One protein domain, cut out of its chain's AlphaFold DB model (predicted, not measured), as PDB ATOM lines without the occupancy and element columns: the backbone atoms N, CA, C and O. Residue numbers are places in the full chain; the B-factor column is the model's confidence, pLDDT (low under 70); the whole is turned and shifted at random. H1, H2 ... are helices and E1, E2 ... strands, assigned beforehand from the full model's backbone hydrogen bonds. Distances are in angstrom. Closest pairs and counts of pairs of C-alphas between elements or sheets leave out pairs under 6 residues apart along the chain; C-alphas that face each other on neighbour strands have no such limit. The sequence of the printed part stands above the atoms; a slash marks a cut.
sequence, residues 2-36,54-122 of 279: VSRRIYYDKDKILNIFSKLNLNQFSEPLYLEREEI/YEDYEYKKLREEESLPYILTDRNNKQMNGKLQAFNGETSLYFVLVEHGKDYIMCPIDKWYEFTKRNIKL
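What this domain is: This is residues 2 to 36 and 54 to 122 of the 279 residues of an uncharacterized protein of Hepatospora eriocheir (UniProt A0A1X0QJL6). A strongly twisted sheet of four strands, E1, E2, E3 and E6, makes the main body, and a separate two-stranded hairpin, E4 and E5, is set off from it, inserted along the chain between E3 and E6. H1 meets the sheet with residues 65 to 67 alone; residues 54 to 64 stick out as an arm, and residues 2 to 15 stick out as a tail. The printed part has 104 residues, with one named helix and six named strands in the order E1, H1, E2, E3, E4, E5, E6; the larger sheet has the order E1, E2, E3, E6, and both sheets are antiparallel. The class is mixed, helices and strands, with 46 residues in named elements, under half of those printed. The whole is loose, with a radius of gyration of the C-alphas of 18.0 A and spans of 53 by 47 by 28 A.

Where its parts are: Residues 2 to 28 hold no named element. E1 is residues 29 to 33, beginning at C-alpha 29 (-87.603, 10.542, 174.973). Beyond the cut, H1 is residues 57 to 67, 15.0 A long, beginning at C-alpha 57 (-105.715, -13.822, 189.221). E2 is residues 70 to 74, and E3 is residues 79 to 85, 18.7 A. E4 is residues 95 to 100, 15.3 A, and E5 is residues 103 to 108, 16.6 A. E6 is residues 112 to 117, 16.9 A, ending at C-alpha 117 (-89.957, 15.690, 188.604).

How they stand to each other: In the larger sheet E1 and E6 are the edge strands. E1 and E2 are antiparallel at 154 degrees, with N 30 and O 73 within hydrogen-bond range at 2.8 A. E2 and E3 form a hairpin, also at 154 degrees, with N 82 and O 70 at 2.7 A. E3 and E6 are antiparallel at 148 degrees, with N 81 and O 116 at 2.8 A. H1 only grazes this sheet, with residues 65 to 67; its closest C-alphas to E3 are those of Ser 67 and Leu 84, 7.5 A apart. In H1 every O i to N i+4 pair is within hydrogen-bond range. E4 and E5 form a hairpin at 153 degrees, with N 96 and O 107 at 2.8 A. Both are apart from E1, E2, E3, E6 and H1.

The domain as a whole: The two C-alphas farthest apart are those of Val 2 and Lys 121, at 57.4 A. Residues 37 to 53 are not printed, and C-alphas 36 and 54 are 23.3 A apart across the cut. Of the links printed whole, E3 to E4 is short and the others are tight. The mean pLDDT of the printed part is 70.7; 43 residues are under 70, among them residues 2 to 20 and 54 to 67.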
ATOM      1  N   VAL A   2    -132.731  14.352 168.745       26.00
ATOM      2  CA  VAL A   2    -132.582  15.615 169.483       26.00
ATOM      3  C   VAL A   2    -131.098  15.970 169.512       26.00
ATOM      4  O   VAL A   2    -130.324  15.337 170.223       26.00
ATOM      5  N   SER A   3    -130.695  16.955 168.709       26.50
ATOM      6  CA  SER A   3    -129.328  17.481 168.703       26.50
ATOM      7  C   SER A   3    -129.134  18.379 169.926       26.50
ATOM      8  O   SER A   3    -129.615  19.512 169.949       26.50
ATOM      9  N   ARG A   4    -128.451  17.881 170.962       26.11
ATOM     10  CA  ARG A   4    -128.056  18.697 172.120       26.11
ATOM     11  C   ARG A   4    -126.820  19.515 171.748       26.11
ATOM     12  O   ARG A   4    -125.768  18.955 171.466       26.11
ATOM     13  N   ARG A   5    -126.962  20.843 171.716       30.28
ATOM     14  CA  ARG A   5    -125.834  21.773 171.577       30.28
ATOM     15  C   ARG A   5    -125.093  21.843 172.909       30.28
ATOM     16  O   ARG A   5    -125.711  22.113 173.935       30.28
ATOM     17  N   ILE A   6    -123.789  21.592 172.870       32.91
ATOM     18  CA  ILE A   6    -122.892  21.746 174.014       32.91
ATOM     19  C   ILE A   6    -122.400  23.195 173.997       32.91
ATOM     20  O   ILE A   6    -121.814  23.639 173.012       32.91
ATOM     21  N   TYR A   7    -122.678  23.938 175.066       31.58
ATOM     22  CA  TYR A   7    -122.133  25.275 175.282       31.58
ATOM     23  C   TYR A   7    -120.852  25.129 176.102       31.58
ATOM     24  O   TYR A   7    -120.888  24.586 177.204       31.58
ATOM     25  N   TYR A   8    -119.724  25.573 175.547       38.97
ATOM     26  CA  TYR A   8    -118.463  25.666 176.278       38.97
ATOM     27  C   TYR A   8    -118.366  27.058 176.902       38.97
ATOM     28  O   TYR A   8    -118.442  28.063 176.190       38.97
ATOM     29  N   ASP A   9    -118.240  27.101 178.225       38.88
ATOM     30  CA  ASP A   9    -118.029  28.327 178.987       38.88
ATOM     31  C   ASP A   9    -116.594  28.820 178.738       38.88
ATOM     32  O   ASP A   9    -115.620  28.148 179.083       38.88
ATOM     33  N   LYS A  10    -116.463  29.952 178.041       43.72
ATOM     34  CA  LYS A  10    -115.183  30.467 177.521       43.72
ATOM     35  C   LYS A  10    -114.273  31.046 178.608       43.72
ATOM     36  O   LYS A  10    -113.104  31.302 178.329       43.72
ATOM     37  N   ASP A  11    -114.776  31.199 179.831       37.03
ATOM     38  CA  ASP A  11    -114.132  32.036 180.847       37.03
ATOM     39  C   ASP A  11    -113.332  31.248 181.900       37.03
ATOM     40  O   ASP A  11    -112.740  31.831 182.810       37.03
ATOM     41  N   LYS A  12    -113.227  29.921 181.758       39.28
ATOM     42  CA  LYS A  12    -112.315  29.090 182.559       39.28
ATOM     43  C   LYS A  12    -111.308  28.392 181.660       39.28
ATOM     44  O   LYS A  12    -111.529  27.272 181.208       39.28
ATOM     45  N   ILE A  13    -110.154  29.027 181.464       38.19
ATOM     46  CA  ILE A  13    -108.964  28.335 180.964       38.19
ATOM     47  C   ILE A  13    -108.556  27.328 182.042       38.19
ATOM     48  O   ILE A  13    -107.867  27.653 183.010       38.19
ATOM     49  N   LEU A  14    -109.031  26.093 181.906       40.62
ATOM     50  CA  LEU A  14    -108.553  24.977 182.701       40.62
ATOM     51  C   LEU A  14    -107.111  24.715 182.239       40.62
ATOM     52  O   LEU A  14    -106.877  24.109 181.196       40.62
ATOM     53  N   ASN A  15    -106.137  25.237 182.991       42.00
ATOM     54  CA  ASN A  15    -104.697  25.040 182.777       42.00
ATOM     55  C   ASN A  15    -104.289  23.595 183.111       42.00
ATOM     56  O   ASN A  15    -103.507  23.323 184.024       42.00
ATOM     57  N   ILE A  16    -104.846  22.654 182.357       49.47
ATOM     58  CA  ILE A  16    -104.663  21.218 182.528       49.47
ATOM     59  C   ILE A  16    -103.237  20.782 182.126       49.47
ATOM     60  O   ILE A  16    -102.731  19.776 182.612       49.47
ATOM     61  N   PHE A  17    -102.539  21.574 181.305       48.81
ATOM     62  CA  PHE A  17    -101.224  21.232 180.740       48.81
ATOM     63  C   PHE A  17    -100.021  21.867 181.465       48.81
ATOM     64  O   PHE A  17     -98.906  21.860 180.954       48.81
ATOM     65  N   SER A  18    -100.208  22.441 182.656       52.81
ATOM     66  CA  SER A  18     -99.247  23.407 183.224       52.81
ATOM     67  C   SER A  18     -97.958  22.835 183.840       52.81
ATOM     68  O   SER A  18     -97.044  23.606 184.132       52.81
ATOM     69  N   LYS A  19     -97.834  21.514 184.045       59.28
ATOM     70  CA  LYS A  19     -96.704  20.934 184.809       59.28
ATOM     71  C   LYS A  19     -95.667  20.159 183.987       59.28
ATOM     72  O   LYS A  19     -94.584  19.887 184.509       59.28
ATOM     73  N   LEU A  20     -95.945  19.835 182.723       66.31
ATOM     74  CA  LEU A  20     -95.032  19.086 181.853       66.31
ATOM     75  C   LEU A  20     -94.520  19.987 180.725       66.31
ATOM     76  O   LEU A  20     -95.262  20.332 179.813       66.31
ATOM     77  N   ASN A  21     -93.240  20.363 180.780       71.56
ATOM     78  CA  ASN A  21     -92.583  21.110 179.711       71.56
ATOM     79  C   ASN A  21     -91.585  20.201 178.984       71.56
ATOM     80  O   ASN A  21     -90.470  19.987 179.471       71.56
ATOM     81  N   LEU A  22     -92.002  19.676 177.829       72.75
ATOM     82  CA  LEU A  22     -91.208  18.754 177.012       72.75
ATOM     83  C   LEU A  22     -89.959  19.412 176.407       72.75
ATOM     84  O   LEU A  22     -88.955  18.737 176.230       72.75
ATOM     85  N   ASN A  23     -89.954  20.736 176.216       76.00
ATOM     86  CA  ASN A  23     -88.794  21.466 175.681       76.00
ATOM     87  C   ASN A  23     -87.583  21.447 176.628       76.00
ATOM     88  O   ASN A  23     -86.487  21.851 176.252       76.00
ATOM     89  N   GLN A  24     -87.774  21.036 177.885       76.62
ATOM     90  CA  GLN A  24     -86.690  20.901 178.858       76.62
ATOM     91  C   GLN A  24     -86.010  19.528 178.821       76.62
ATOM     92  O   GLN A  24     -85.211  19.242 179.722       76.62
ATOM     93  N   PHE A  25     -86.390  18.664 177.886       77.94
ATOM     94  CA  PHE A  25     -85.803  17.349 177.687       77.94
ATOM     95  C   PHE A  25     -85.078  17.329 176.344       77.94
ATOM     96  O   PHE A  25     -85.540  17.926 175.374       77.94
ATOM     97  N   SER A  26     -83.927  16.672 176.301       82.50
ATOM     98  CA  SER A  26     -83.298  16.288 175.047       82.50
ATOM     99  C   SER A  26     -83.993  15.071 174.434       82.50
ATOM    100  O   SER A  26     -84.668  14.279 175.089       82.50
ATOM    101  N   GLU A  27     -83.850  14.950 173.123       76.19
ATOM    102  CA  GLU A  27     -84.336  13.800 172.372       76.19
ATOM    103  C   GLU A  27     -83.234  12.728 172.269       76.19
ATOM    104  O   GLU A  27     -82.039  13.063 172.240       76.19
ATOM    105  N   PRO A  28     -83.595  11.436 172.164       84.44
ATOM    106  CA  PRO A  28     -84.952  10.880 172.221       84.44
ATOM    107  C   PRO A  28     -85.511  10.769 173.652       84.44
ATOM    108  O   PRO A  28     -84.763  10.641 174.621       84.44
ATOM    109  N   LEU A  29     -86.843  10.785 173.747       83.06
ATOM    110  CA  LEU A  29     -87.603  10.542 174.973       83.06
ATOM    111  C   LEU A  29     -88.070   9.085 175.038       83.06
ATOM    112  O   LEU A  29     -88.607   8.560 174.063       83.06
ATOM    113  N   TYR A  30     -87.929   8.472 176.209       85.44
ATOM    114  CA  TYR A  30     -88.355   7.108 176.506       85.44
ATOM    115  C   TYR A  30     -89.434   7.125 177.585       85.44
ATOM    116  O   TYR A  30     -89.301   7.832 178.585       85.44
ATOM    117  N   LEU A  31     -90.502   6.354 177.385       87.81
ATOM    118  CA  LEU A  31     -91.591   6.198 178.344       87.81
ATOM    119  C   LEU A  31     -91.725   4.720 178.701       87.81
ATOM    120  O   LEU A  31     -92.125   3.912 177.864       87.81
ATOM    121  N   GLU A  32     -91.413   4.380 179.943       86.62
ATOM    122  CA  GLU A  32     -91.369   2.998 180.428       86.62
ATOM    123  C   GLU A  32     -92.198   2.871 181.705       86.62
ATOM    124  O   GLU A  32     -92.386   3.852 182.423       86.62
ATOM    125  N   ARG A  33     -92.746   1.689 181.996       83.25
ATOM    126  CA  ARG A  33     -93.363   1.446 183.309       83.25
ATOM    127  C   ARG A  33     -92.266   1.163 184.324       83.25
ATOM    128  O   ARG A  33     -91.273   0.526 183.992       83.25
ATOM    129  N   GLU A  34     -92.447   1.640 185.549       80.12
ATOM    130  CA  GLU A  34     -91.522   1.321 186.633       80.12
ATOM    131  C   GLU A  34     -91.519  -0.187 186.898       80.12
ATOM    132  O   GLU A  34     -92.557  -0.770 187.209       80.12
ATOM    133  N   GLU A  35     -90.354  -0.817 186.774       73.81
ATOM    134  CA  GLU A  35     -90.191  -2.220 187.131       73.81
ATOM    135  C   GLU A  35     -90.234  -2.367 188.654       73.81
ATOM    136  O   GLU A  35     -89.508  -1.693 189.391       73.81
ATOM    137  N   ILE A  36     -91.085  -3.269 189.145       64.38
ATOM    138  CA  ILE A  36     -90.999  -3.706 190.534       64.38
ATOM    139  C   ILE A  36     -89.778  -4.618 190.616       64.38
ATOM    140  O   ILE A  36     -89.828  -5.765 190.167       64.38
ATOM    141  N   TYR A  54    -110.964 -14.383 196.929       52.62
ATOM    142  CA  TYR A  54    -110.812 -14.968 195.597       52.62
ATOM    143  C   TYR A  54    -111.122 -13.931 194.508       52.62
ATOM    144  O   TYR A  54    -112.138 -14.035 193.823       52.62
ATOM    145  N   GLU A  55    -110.255 -12.935 194.338       55.53
ATOM    146  CA  GLU A  55    -110.221 -12.151 193.098       55.53
ATOM    147  C   GLU A  55    -109.600 -12.987 191.965       55.53
ATOM    148  O   GLU A  55    -108.731 -13.831 192.193       55.53
ATOM    149  N   ASP A  56    -110.075 -12.781 190.735       65.81
ATOM    150  CA  ASP A  56    -109.524 -13.432 189.547       65.81
ATOM    151  C   ASP A  56    -108.047 -13.037 189.367       65.81
ATOM    152  O   ASP A  56    -107.706 -11.852 189.338       65.81
ATOM    153  N   TYR A  57    -107.162 -14.030 189.276       65.19
ATOM    154  CA  TYR A  57    -105.715 -13.822 189.221       65.19
ATOM    155  C   TYR A  57    -105.302 -13.037 187.970       65.19
ATOM    156  O   TYR A  57    -104.404 -12.198 188.045       65.19
ATOM    157  N   GLU A  58    -105.989 -13.248 186.839       62.47
ATOM    158  CA  GLU A  58    -105.737 -12.490 185.605       62.47
ATOM    159  C   GLU A  58    -106.105 -11.011 185.777       62.47
ATOM    160  O   GLU A  58    -105.320 -10.130 185.426       62.47
ATOM    161  N   TYR A  59    -107.260 -10.728 186.387       63.91
ATOM    162  CA  TYR A  59    -107.711  -9.360 186.645       63.91
ATOM    163  C   TYR A  59    -106.792  -8.633 187.627       63.91
ATOM    164  O   TYR A  59    -106.437  -7.473 187.425       63.91
ATOM    165  N   LYS A  60    -106.361  -9.331 188.679       66.56
ATOM    166  CA  LYS A  60    -105.428  -8.790 189.661       66.56
ATOM    167  C   LYS A  60    -104.072  -8.469 189.038       66.56
ATOM    168  O   LYS A  60    -103.548  -7.386 189.276       66.56
ATOM    169  N   LYS A  61    -103.550  -9.359 188.191       68.56
ATOM    170  CA  LYS A  61    -102.295  -9.140 187.465       68.56
ATOM    171  C   LYS A  61    -102.386  -7.941 186.520       68.56
ATOM    172  O   LYS A  61    -101.519  -7.077 186.567       68.56
ATOM    173  N   LEU A  62    -103.460  -7.838 185.734       64.19
ATOM    174  CA  LEU A  62    -103.721  -6.676 184.873       64.19
ATOM    175  C   LEU A  62    -103.796  -5.378 185.685       64.19
ATOM    176  O   LEU A  62    -103.188  -4.377 185.321       64.19
ATOM    177  N   ARG A  63    -104.499  -5.398 186.818       65.62
ATOM    178  CA  ARG A  63    -104.615  -4.241 187.709       65.62
ATOM    179  C   ARG A  63    -103.268  -3.839 188.305       65.62
ATOM    180  O   ARG A  63    -102.980  -2.649 188.386       65.62
ATOM    181  N   GLU A  64    -102.453  -4.805 188.717       67.75
ATOM    182  CA  GLU A  64    -101.107  -4.570 189.243       67.75
ATOM    183  C   GLU A  64    -100.180  -4.002 188.156       67.75
ATOM    184  O   GLU A  64     -99.540  -2.978 188.392       67.75
ATOM    185  N   GLU A  65    -100.185  -4.564 186.945       65.81
ATOM    186  CA  GLU A  65     -99.416  -4.057 185.798       65.81
ATOM    187  C   GLU A  65     -99.836  -2.635 185.395       65.81
ATOM    188  O   GLU A  65     -98.996  -1.770 185.131       65.81
ATOM    189  N   GLU A  66    -101.140  -2.355 185.383       68.12
ATOM    190  CA  GLU A  66    -101.658  -1.036 185.035       68.12
ATOM    191  C   GLU A  66    -101.449   0.009 186.133       68.12
ATOM    192  O   GLU A  66    -101.345   1.199 185.809       68.12
ATOM    193  N   SER A  67    -101.345  -0.426 187.395       69.69
ATOM    194  CA  SER A  67    -101.107   0.442 188.554       69.69
ATOM    195  C   SER A  67     -99.702   1.039 188.586       69.69
ATOM    196  O   SER A  67     -99.484   2.049 189.261       69.69
ATOM    197  N   LEU A  68     -98.757   0.443 187.852       78.12
ATOM    198  CA  LEU A  68     -97.377   0.898 187.859       78.12
ATOM    199  C   LEU A  68     -97.247   2.277 187.215       78.12
ATOM    200  O   LEU A  68     -97.756   2.486 186.106       78.12
ATOM    201  N   PRO A  69     -96.567   3.222 187.888       84.06
ATOM    202  CA  PRO A  69     -96.362   4.547 187.341       84.06
ATOM    203  C   PRO A  69     -95.475   4.486 186.098       84.06
ATOM    204  O   PRO A  69     -94.619   3.611 185.946       84.06
ATOM    205  N   TYR A  70     -95.661   5.462 185.218       87.56
ATOM    206  CA  TYR A  70     -94.777   5.654 184.079       87.56
ATOM    207  C   TYR A  70     -93.546   6.468 184.476       87.56
ATOM    208  O   TYR A  70     -93.629   7.424 185.245       87.56
ATOM    209  N   ILE A  71     -92.401   6.140 183.897       87.56
ATOM    210  CA  ILE A  71     -91.158   6.891 183.995       87.56
ATOM    211  C   ILE A  71     -90.865   7.459 182.612       87.56
ATOM    212  O   ILE A  71     -90.700   6.721 181.644       87.56
ATOM    213  N   LEU A  72     -90.806   8.788 182.526       86.88
ATOM    214  CA  LEU A  72     -90.331   9.490 181.339       86.88
ATOM    215  C   LEU A  72     -88.843   9.790 181.523       86.88
ATOM    216  O   LEU A  72     -88.489  10.524 182.450       86.88
ATOM    217  N   THR A  73     -88.005   9.254 180.640       85.94
ATOM    218  CA  THR A  73     -86.547   9.395 180.668       85.94
ATOM    219  C   THR A  73     -86.044  10.018 179.373       85.94
ATOM    220  O   THR A  73     -86.493   9.699 178.278       85.94
ATOM    221  N   ASP A  74     -85.080  10.912 179.508       84.50
ATOM    222  CA  ASP A  74     -84.366  11.562 178.412       84.50
ATOM    223  C   ASP A  74     -82.935  11.004 178.306       84.50
ATOM    224  O   ASP A  74     -82.399  10.480 179.282       84.50
ATOM    225  N   ARG A  75     -82.285  11.159 177.148       82.56
ATOM    226  CA  ARG A  75     -80.850  10.929 176.908       82.56
ATOM    227  C   ARG A  75     -79.930  11.438 178.025       82.56
ATOM    228  O   ARG A  75     -78.919  10.802 178.309       82.56
ATOM    229  N   ASN A  76     -80.260  12.564 178.659       83.81
ATOM    230  CA  ASN A  76     -79.482  13.125 179.771       83.81
ATOM    231  C   ASN A  76     -79.829  12.523 181.151       83.81
ATOM    232  O   ASN A  76     -79.474  13.098 182.180       83.81
ATOM    233  N   ASN A  77     -80.548  11.395 181.196       81.44
ATOM    234  CA  ASN A  77     -81.036  10.728 182.410       81.44
ATOM    235  C   ASN A  77     -81.919  11.609 183.306       81.44
ATOM    236  O   ASN A  77     -82.071  11.364 184.505       81.44
ATOM    237  N   LYS A  78     -82.535  12.646 182.737       83.31
ATOM    238  CA  LYS A  78     -83.555  13.423 183.434       83.31
ATOM    239  C   LYS A  78     -84.841  12.603 183.470       83.31
ATOM    240  O   LYS A  78     -85.333  12.204 182.420       83.31
ATOM    241  N   GLN A  79     -85.374  12.382 184.670       85.75
ATOM    242  CA  GLN A  79     -86.529  11.511 184.883       85.75
ATOM    243  C   GLN A  79     -87.740  12.260 185.454       85.75
ATOM    244  O   GLN A  79     -87.619  13.098 186.358       85.75
ATOM    245  N   MET A  80     -88.930  11.917 184.963       84.88
ATOM    246  CA  MET A  80     -90.213  12.289 185.568       84.88
ATOM    247  C   MET A  80     -91.034  11.051 185.901       84.88
ATOM    248  O   MET A  80     -91.012  10.073 185.164       84.88
ATOM    249  N   ASN A  81     -91.777  11.123 187.003       87.00
ATOM    250  CA  ASN A  81     -92.714  10.093 187.434       87.00
ATOM    251  C   ASN A  81     -94.142  10.509 187.043       87.00
ATOM    252  O   ASN A  81     -94.619  11.555 187.494       87.00
ATOM    253  N   GLY A  82     -94.781   9.704 186.201       86.94
ATOM    254  CA  GLY A  82     -96.157   9.814 185.733       86.94
ATOM    255  C   GLY A  82     -97.087   8.935 186.559       86.94
ATOM    256  O   GLY A  82     -97.159   7.723 186.350       86.94
ATOM    257  N   LYS A  83     -97.836   9.551 187.472       83.62
ATOM    258  CA  LYS A  83     -98.835   8.856 188.294       83.62
ATOM    259  C   LYS A  83    -100.198   8.889 187.617       83.62
ATOM    260  O   LYS A  83    -100.607   9.943 187.128       83.62
ATOM    261  N   LEU A  84    -100.894   7.751 187.614       84.38
ATOM    262  CA  LEU A  84    -102.278   7.675 187.154       84.38
ATOM    263  C   LEU A  84    -103.156   8.532 188.076       84.38
ATOM    264  O   LEU A  84    -103.130   8.372 189.294       84.38
ATOM    265  N   GLN A  85    -103.910   9.448 187.485       80.31
ATOM    266  CA  GLN A  85    -104.897  10.271 188.164       80.31
ATOM    267  C   GLN A  85    -106.268   9.626 188.013       80.31
ATOM    268  O   GLN A  85    -106.662   9.226 186.917       80.31
ATOM    269  N   ALA A  86    -107.005   9.550 189.117       70.31
ATOM    270  CA  ALA A  86    -108.414   9.213 189.057       70.31
ATOM    271  C   ALA A  86    -109.176  10.400 188.454       70.31
ATOM    272  O   ALA A  86    -108.962  11.553 188.837       70.31
ATOM    273  N   PHE A  87    -110.077  10.131 187.512       67.81
ATOM    274  CA  PHE A  87    -111.048  11.136 187.107       67.81
ATOM    275  C   PHE A  87    -111.954  11.415 188.308       67.81
ATOM    276  O   PHE A  87    -112.671  10.530 188.764       67.81
ATOM    277  N   ASN A  88    -111.926  12.642 188.831       57.94
ATOM    278  CA  ASN A  88    -112.685  13.045 190.023       57.94
ATOM    279  C   ASN A  88    -114.209  13.157 189.784       57.94
ATOM    280  O   ASN A  88    -114.892  13.934 190.446       57.94
ATOM    281  N   GLY A  89    -114.764  12.405 188.837       55.81
ATOM    282  CA  GLY A  89    -116.193  12.377 188.577       55.81
ATOM    283  C   GLY A  89    -116.583  11.137 187.794       55.81
ATOM    284  O   GLY A  89    -116.200  10.992 186.637       55.81
ATOM    285  N   GLU A  90    -117.421  10.296 188.396       57.88
ATOM    286  CA  GLU A  90    -118.006   9.081 187.797       57.88
ATOM    287  C   GLU A  90    -118.834   9.354 186.520       57.88
ATOM    288  O   GLU A  90    -119.318   8.432 185.871       57.88
ATOM    289  N   THR A  91    -119.012  10.623 186.139       60.75
ATOM    290  CA  THR A  91    -119.910  11.066 185.064       60.75
ATOM    291  C   THR A  91    -119.237  11.893 183.969       60.75
ATOM    292  O   THR A  91    -119.898  12.254 182.995       60.75
ATOM    293  N   SER A  92    -117.947  12.220 184.095       70.31
ATOM    294  CA  SER A  92    -117.255  13.089 183.132       70.31
ATOM    295  C   SER A  92    -116.345  12.281 182.212       70.31
ATOM    296  O   SER A  92    -115.339  11.731 182.648       70.31
ATOM    297  N   LEU A  93    -116.696  12.235 180.924       78.12
ATOM    298  CA  LEU A  93    -115.877  11.644 179.864       78.12
ATOM    299  C   LEU A  93    -115.115  12.747 179.132       78.12
ATOM    300  O   LEU A  93    -115.705  13.746 178.712       78.12
ATOM    301  N   TYR A  94    -113.813  12.547 178.956       83.44
ATOM    302  CA  TYR A  94    -112.943  13.499 178.275       83.44
ATOM    303  C   TYR A  94    -112.619  13.011 176.865       83.44
ATOM    304  O   TYR A  94    -112.426  11.818 176.633       83.44
ATOM    305  N   PHE A  95    -112.539  13.949 175.923       86.44
ATOM    306  CA  PHE A  95    -112.217  13.680 174.526       86.44
ATOM    307  C   PHE A  95    -111.140  14.654 174.045       86.44
ATOM    308  O   PHE A  95    -111.162  15.834 174.399       86.44
ATOM    309  N   VAL A  96    -110.220  14.168 173.214       86.75
ATOM    310  CA  VAL A  96    -109.254  14.982 172.470       86.75
ATOM    311  C   VAL A  96    -109.778  15.175 171.055       86.75
ATOM    312  O   VAL A  96    -110.166  14.211 170.399       86.75
ATOM    313  N   LEU A  97    -109.773  16.418 170.584       87.50
ATOM    314  CA  LEU A  97    -110.050  16.764 169.194       87.50
ATOM    315  C   LEU A  97    -108.717  17.001 168.487       87.50
ATOM    316  O   LEU A  97    -107.982  17.920 168.842       87.50
ATOM    317  N   VAL A  98    -108.409  16.162 167.505       86.62
ATOM    318  CA  VAL A  98    -107.209  16.268 166.675       86.62
ATOM    319  C   VAL A  98    -107.621  16.800 165.312       86.62
ATOM    320  O   VAL A  98    -108.460  16.207 164.633       86.62
ATOM    321  N   GLU A  99    -107.044  17.928 164.914       89.62
ATOM    322  CA  GLU A  99    -107.217  18.462 163.567       89.62
ATOM    323  C   GLU A  99    -106.500  17.558 162.559       89.62
ATOM    324  O   GLU A  99    -105.308  17.275 162.690       89.62
ATOM    325  N   HIS A 100    -107.232  17.099 161.550       85.62
ATOM    326  CA  HIS A 100    -106.711  16.281 160.466       85.62
ATOM    327  C   HIS A 100    -107.099  16.911 159.122       85.62
ATOM    328  O   HIS A 100    -108.110  16.579 158.496       85.62
ATOM    329  N   GLY A 101    -106.278  17.865 158.676       87.56
ATOM    330  CA  GLY A 101    -106.503  18.606 157.438       87.56
ATOM    331  C   GLY A 101    -107.685  19.569 157.553       87.56
ATOM    332  O   GLY A 101    -107.521  20.676 158.044       87.56
ATOM    333  N   LYS A 102    -108.859  19.166 157.050       88.25
ATOM    334  CA  LYS A 102    -110.112  19.947 157.138       88.25
ATOM    335  C   LYS A 102    -111.139  19.340 158.097       88.25
ATOM    336  O   LYS A 102    -112.162  19.969 158.352       88.25
ATOM    337  N   ASP A 103    -110.864  18.140 158.598       90.38
ATOM    338  CA  ASP A 103    -111.747  17.391 159.481       90.38
ATOM    339  C   ASP A 103    -111.169  17.341 160.899       90.38
ATOM    340  O   ASP A 103    -109.978  17.570 161.116       90.38
ATOM    341  N   TYR A 104    -112.014  17.002 161.872       91.62
ATOM    342  CA  TYR A 104    -111.598  16.762 163.252       91.62
ATOM    343  C   TYR A 104    -111.846  15.307 163.632       91.62
ATOM    344  O   TYR A 104    -112.947  14.783 163.455       91.62
ATOM    345  N   ILE A 105    -110.825  14.673 164.200       90.94
ATOM    346  CA  ILE A 105    -110.914  13.338 164.784       90.94
ATOM    347  C   ILE A 105    -111.120  13.508 166.286       90.94
ATOM    348  O   ILE A 105    -110.345  14.193 166.951       90.94
ATOM    349  N   MET A 106    -112.169  12.891 166.820       90.88
ATOM    350  CA  MET A 106    -112.462  12.904 168.249       90.88
ATOM    351  C   MET A 106    -112.059  11.565 168.871       90.88
ATOM    352  O   MET A 106    -112.610  10.527 168.509       90.88
ATOM    353  N   CYS A 107    -111.129  11.597 169.824       86.88
ATOM    354  CA  CYS A 107    -110.618  10.416 170.517       86.88
ATOM    355  C   CYS A 107    -110.994  10.470 172.006       86.88
ATOM    356  O   CYS A 107    -110.677  11.466 172.658       86.88
ATOM    357  N   PRO A 108    -111.645   9.439 172.573       87.94
ATOM    358  CA  PRO A 108    -111.889   9.376 174.012       87.94
ATOM    359  C   PRO A 108    -110.571   9.215 174.781       87.94
ATOM    360  O   PRO A 108    -109.655   8.532 174.323       87.94
ATOM    361  N   ILE A 109    -110.484   9.839 175.954       85.44
ATOM    362  CA  ILE A 109    -109.353   9.674 176.870       85.44
ATOM    363  C   ILE A 109    -109.661   8.519 177.818       85.44
ATOM    364  O   ILE A 109    -110.622   8.584 178.578       85.44
ATOM    365  N   ASP A 110    -108.818   7.492 177.781       82.94
ATOM    366  CA  ASP A 110    -108.925   6.319 178.653       82.94
ATOM    367  C   ASP A 110    -108.274   6.566 180.024       82.94
ATOM    368  O   ASP A 110    -108.883   6.373 181.073       82.94
ATOM    369  N   LYS A 111    -107.032   7.066 180.027       84.00
ATOM    370  CA  LYS A 111    -106.219   7.225 181.241       84.00
ATOM    371  C   LYS A 111    -105.611   8.617 181.319       84.00
ATOM    372  O   LYS A 111    -105.177   9.177 180.312       84.00
ATOM    373  N   TRP A 112    -105.550   9.158 182.534       84.44
ATOM    374  CA  TRP A 112    -104.971  10.466 182.815       84.44
ATOM    375  C   TRP A 112    -103.714  10.321 183.662       84.44
ATOM    376  O   TRP A 112    -103.773   9.738 184.738       84.44
ATOM    377  N   TYR A 113    -102.583  10.882 183.231       84.25
ATOM    378  CA  TYR A 113    -101.332  10.816 183.989       84.25
ATOM    379  C   TYR A 113    -100.825  12.210 184.350       84.25
ATOM    380  O   TYR A 113    -100.762  13.100 183.504       84.25
ATOM    381  N   GLU A 114    -100.428  12.397 185.609       83.56
ATOM    382  CA  GLU A 114     -99.723  13.600 186.056       83.56
ATOM    383  C   GLU A 114     -98.231  13.306 186.218       83.56
ATOM    384  O   GLU A 114     -97.829  12.469 187.030       83.56
ATOM    385  N   PHE A 115     -97.405  14.034 185.464       84.12
ATOM    386  CA  PHE A 115     -95.954  13.915 185.515       84.12
ATOM    387  C   PHE A 115     -95.343  14.921 186.490       84.12
ATOM    388  O   PHE A 115     -95.553  16.131 186.390       84.12
ATOM    389  N   THR A 116     -94.517  14.416 187.405       83.75
ATOM    390  CA  THR A 116     -93.769  15.207 188.390       83.75
ATOM    391  C   THR A 116     -92.273  14.911 188.299       83.75
ATOM    392  O   THR A 116     -91.866  13.819 187.904       83.75
ATOM    393  N   LYS A 117     -91.417  15.889 188.623       82.12
ATOM    394  CA  LYS A 117     -89.957  15.690 188.604       82.12
ATOM    395  C   LYS A 117     -89.568  14.621 189.628       82.12
ATOM    396  O   LYS A 117     -89.920  14.741 190.802       82.12
ATOM    397  N   ARG A 118     -88.826  13.598 189.197       75.56
ATOM    398  CA  ARG A 118     -88.342  12.540 190.089       75.56
ATOM    399  C   ARG A 118     -87.086  13.032 190.810       75.56
ATOM    400  O   ARG A 118     -86.061  13.284 190.183       75.56
ATOM    401  N   ASN A 119     -87.153  13.174 192.133       66.12
ATOM    402  CA  ASN A 119     -85.969  13.445 192.950       66.12
ATOM    403  C   ASN A 119     -85.195  12.139 193.158       66.12
ATOM    404  O   ASN A 119     -85.454  11.403 194.104       66.12
ATOM    405  N   ILE A 120     -84.235  11.868 192.272       61.69
ATOM    406  CA  ILE A 120     -83.426  10.634 192.263       61.69
ATOM    407  C   ILE A 120     -82.703  10.408 193.607       61.69
ATOM    408  O   ILE A 120     -82.546   9.272 194.043       61.69
ATOM    409  N   LYS A 121     -82.348  11.485 194.326       56.09
ATOM    410  CA  LYS A 121     -81.660  11.408 195.627       56.09
ATOM    411  C   LYS A 121     -82.487  10.770 196.752       56.09
ATOM    412  O   LYS A 121     -81.897  10.303 197.709       56.09
ATOM    413  N   LEU A 122     -83.819  10.742 196.647       49.34
ATOM    414  CA  LEU A 122     -84.694  10.189 197.690       49.34
ATOM    415  C   LEU A 122     -85.078   8.722 197.432       49.34
ATOM    416  O   LEU A 122     -85.644   8.074 198.300       49.34
TER     417      LEU A 122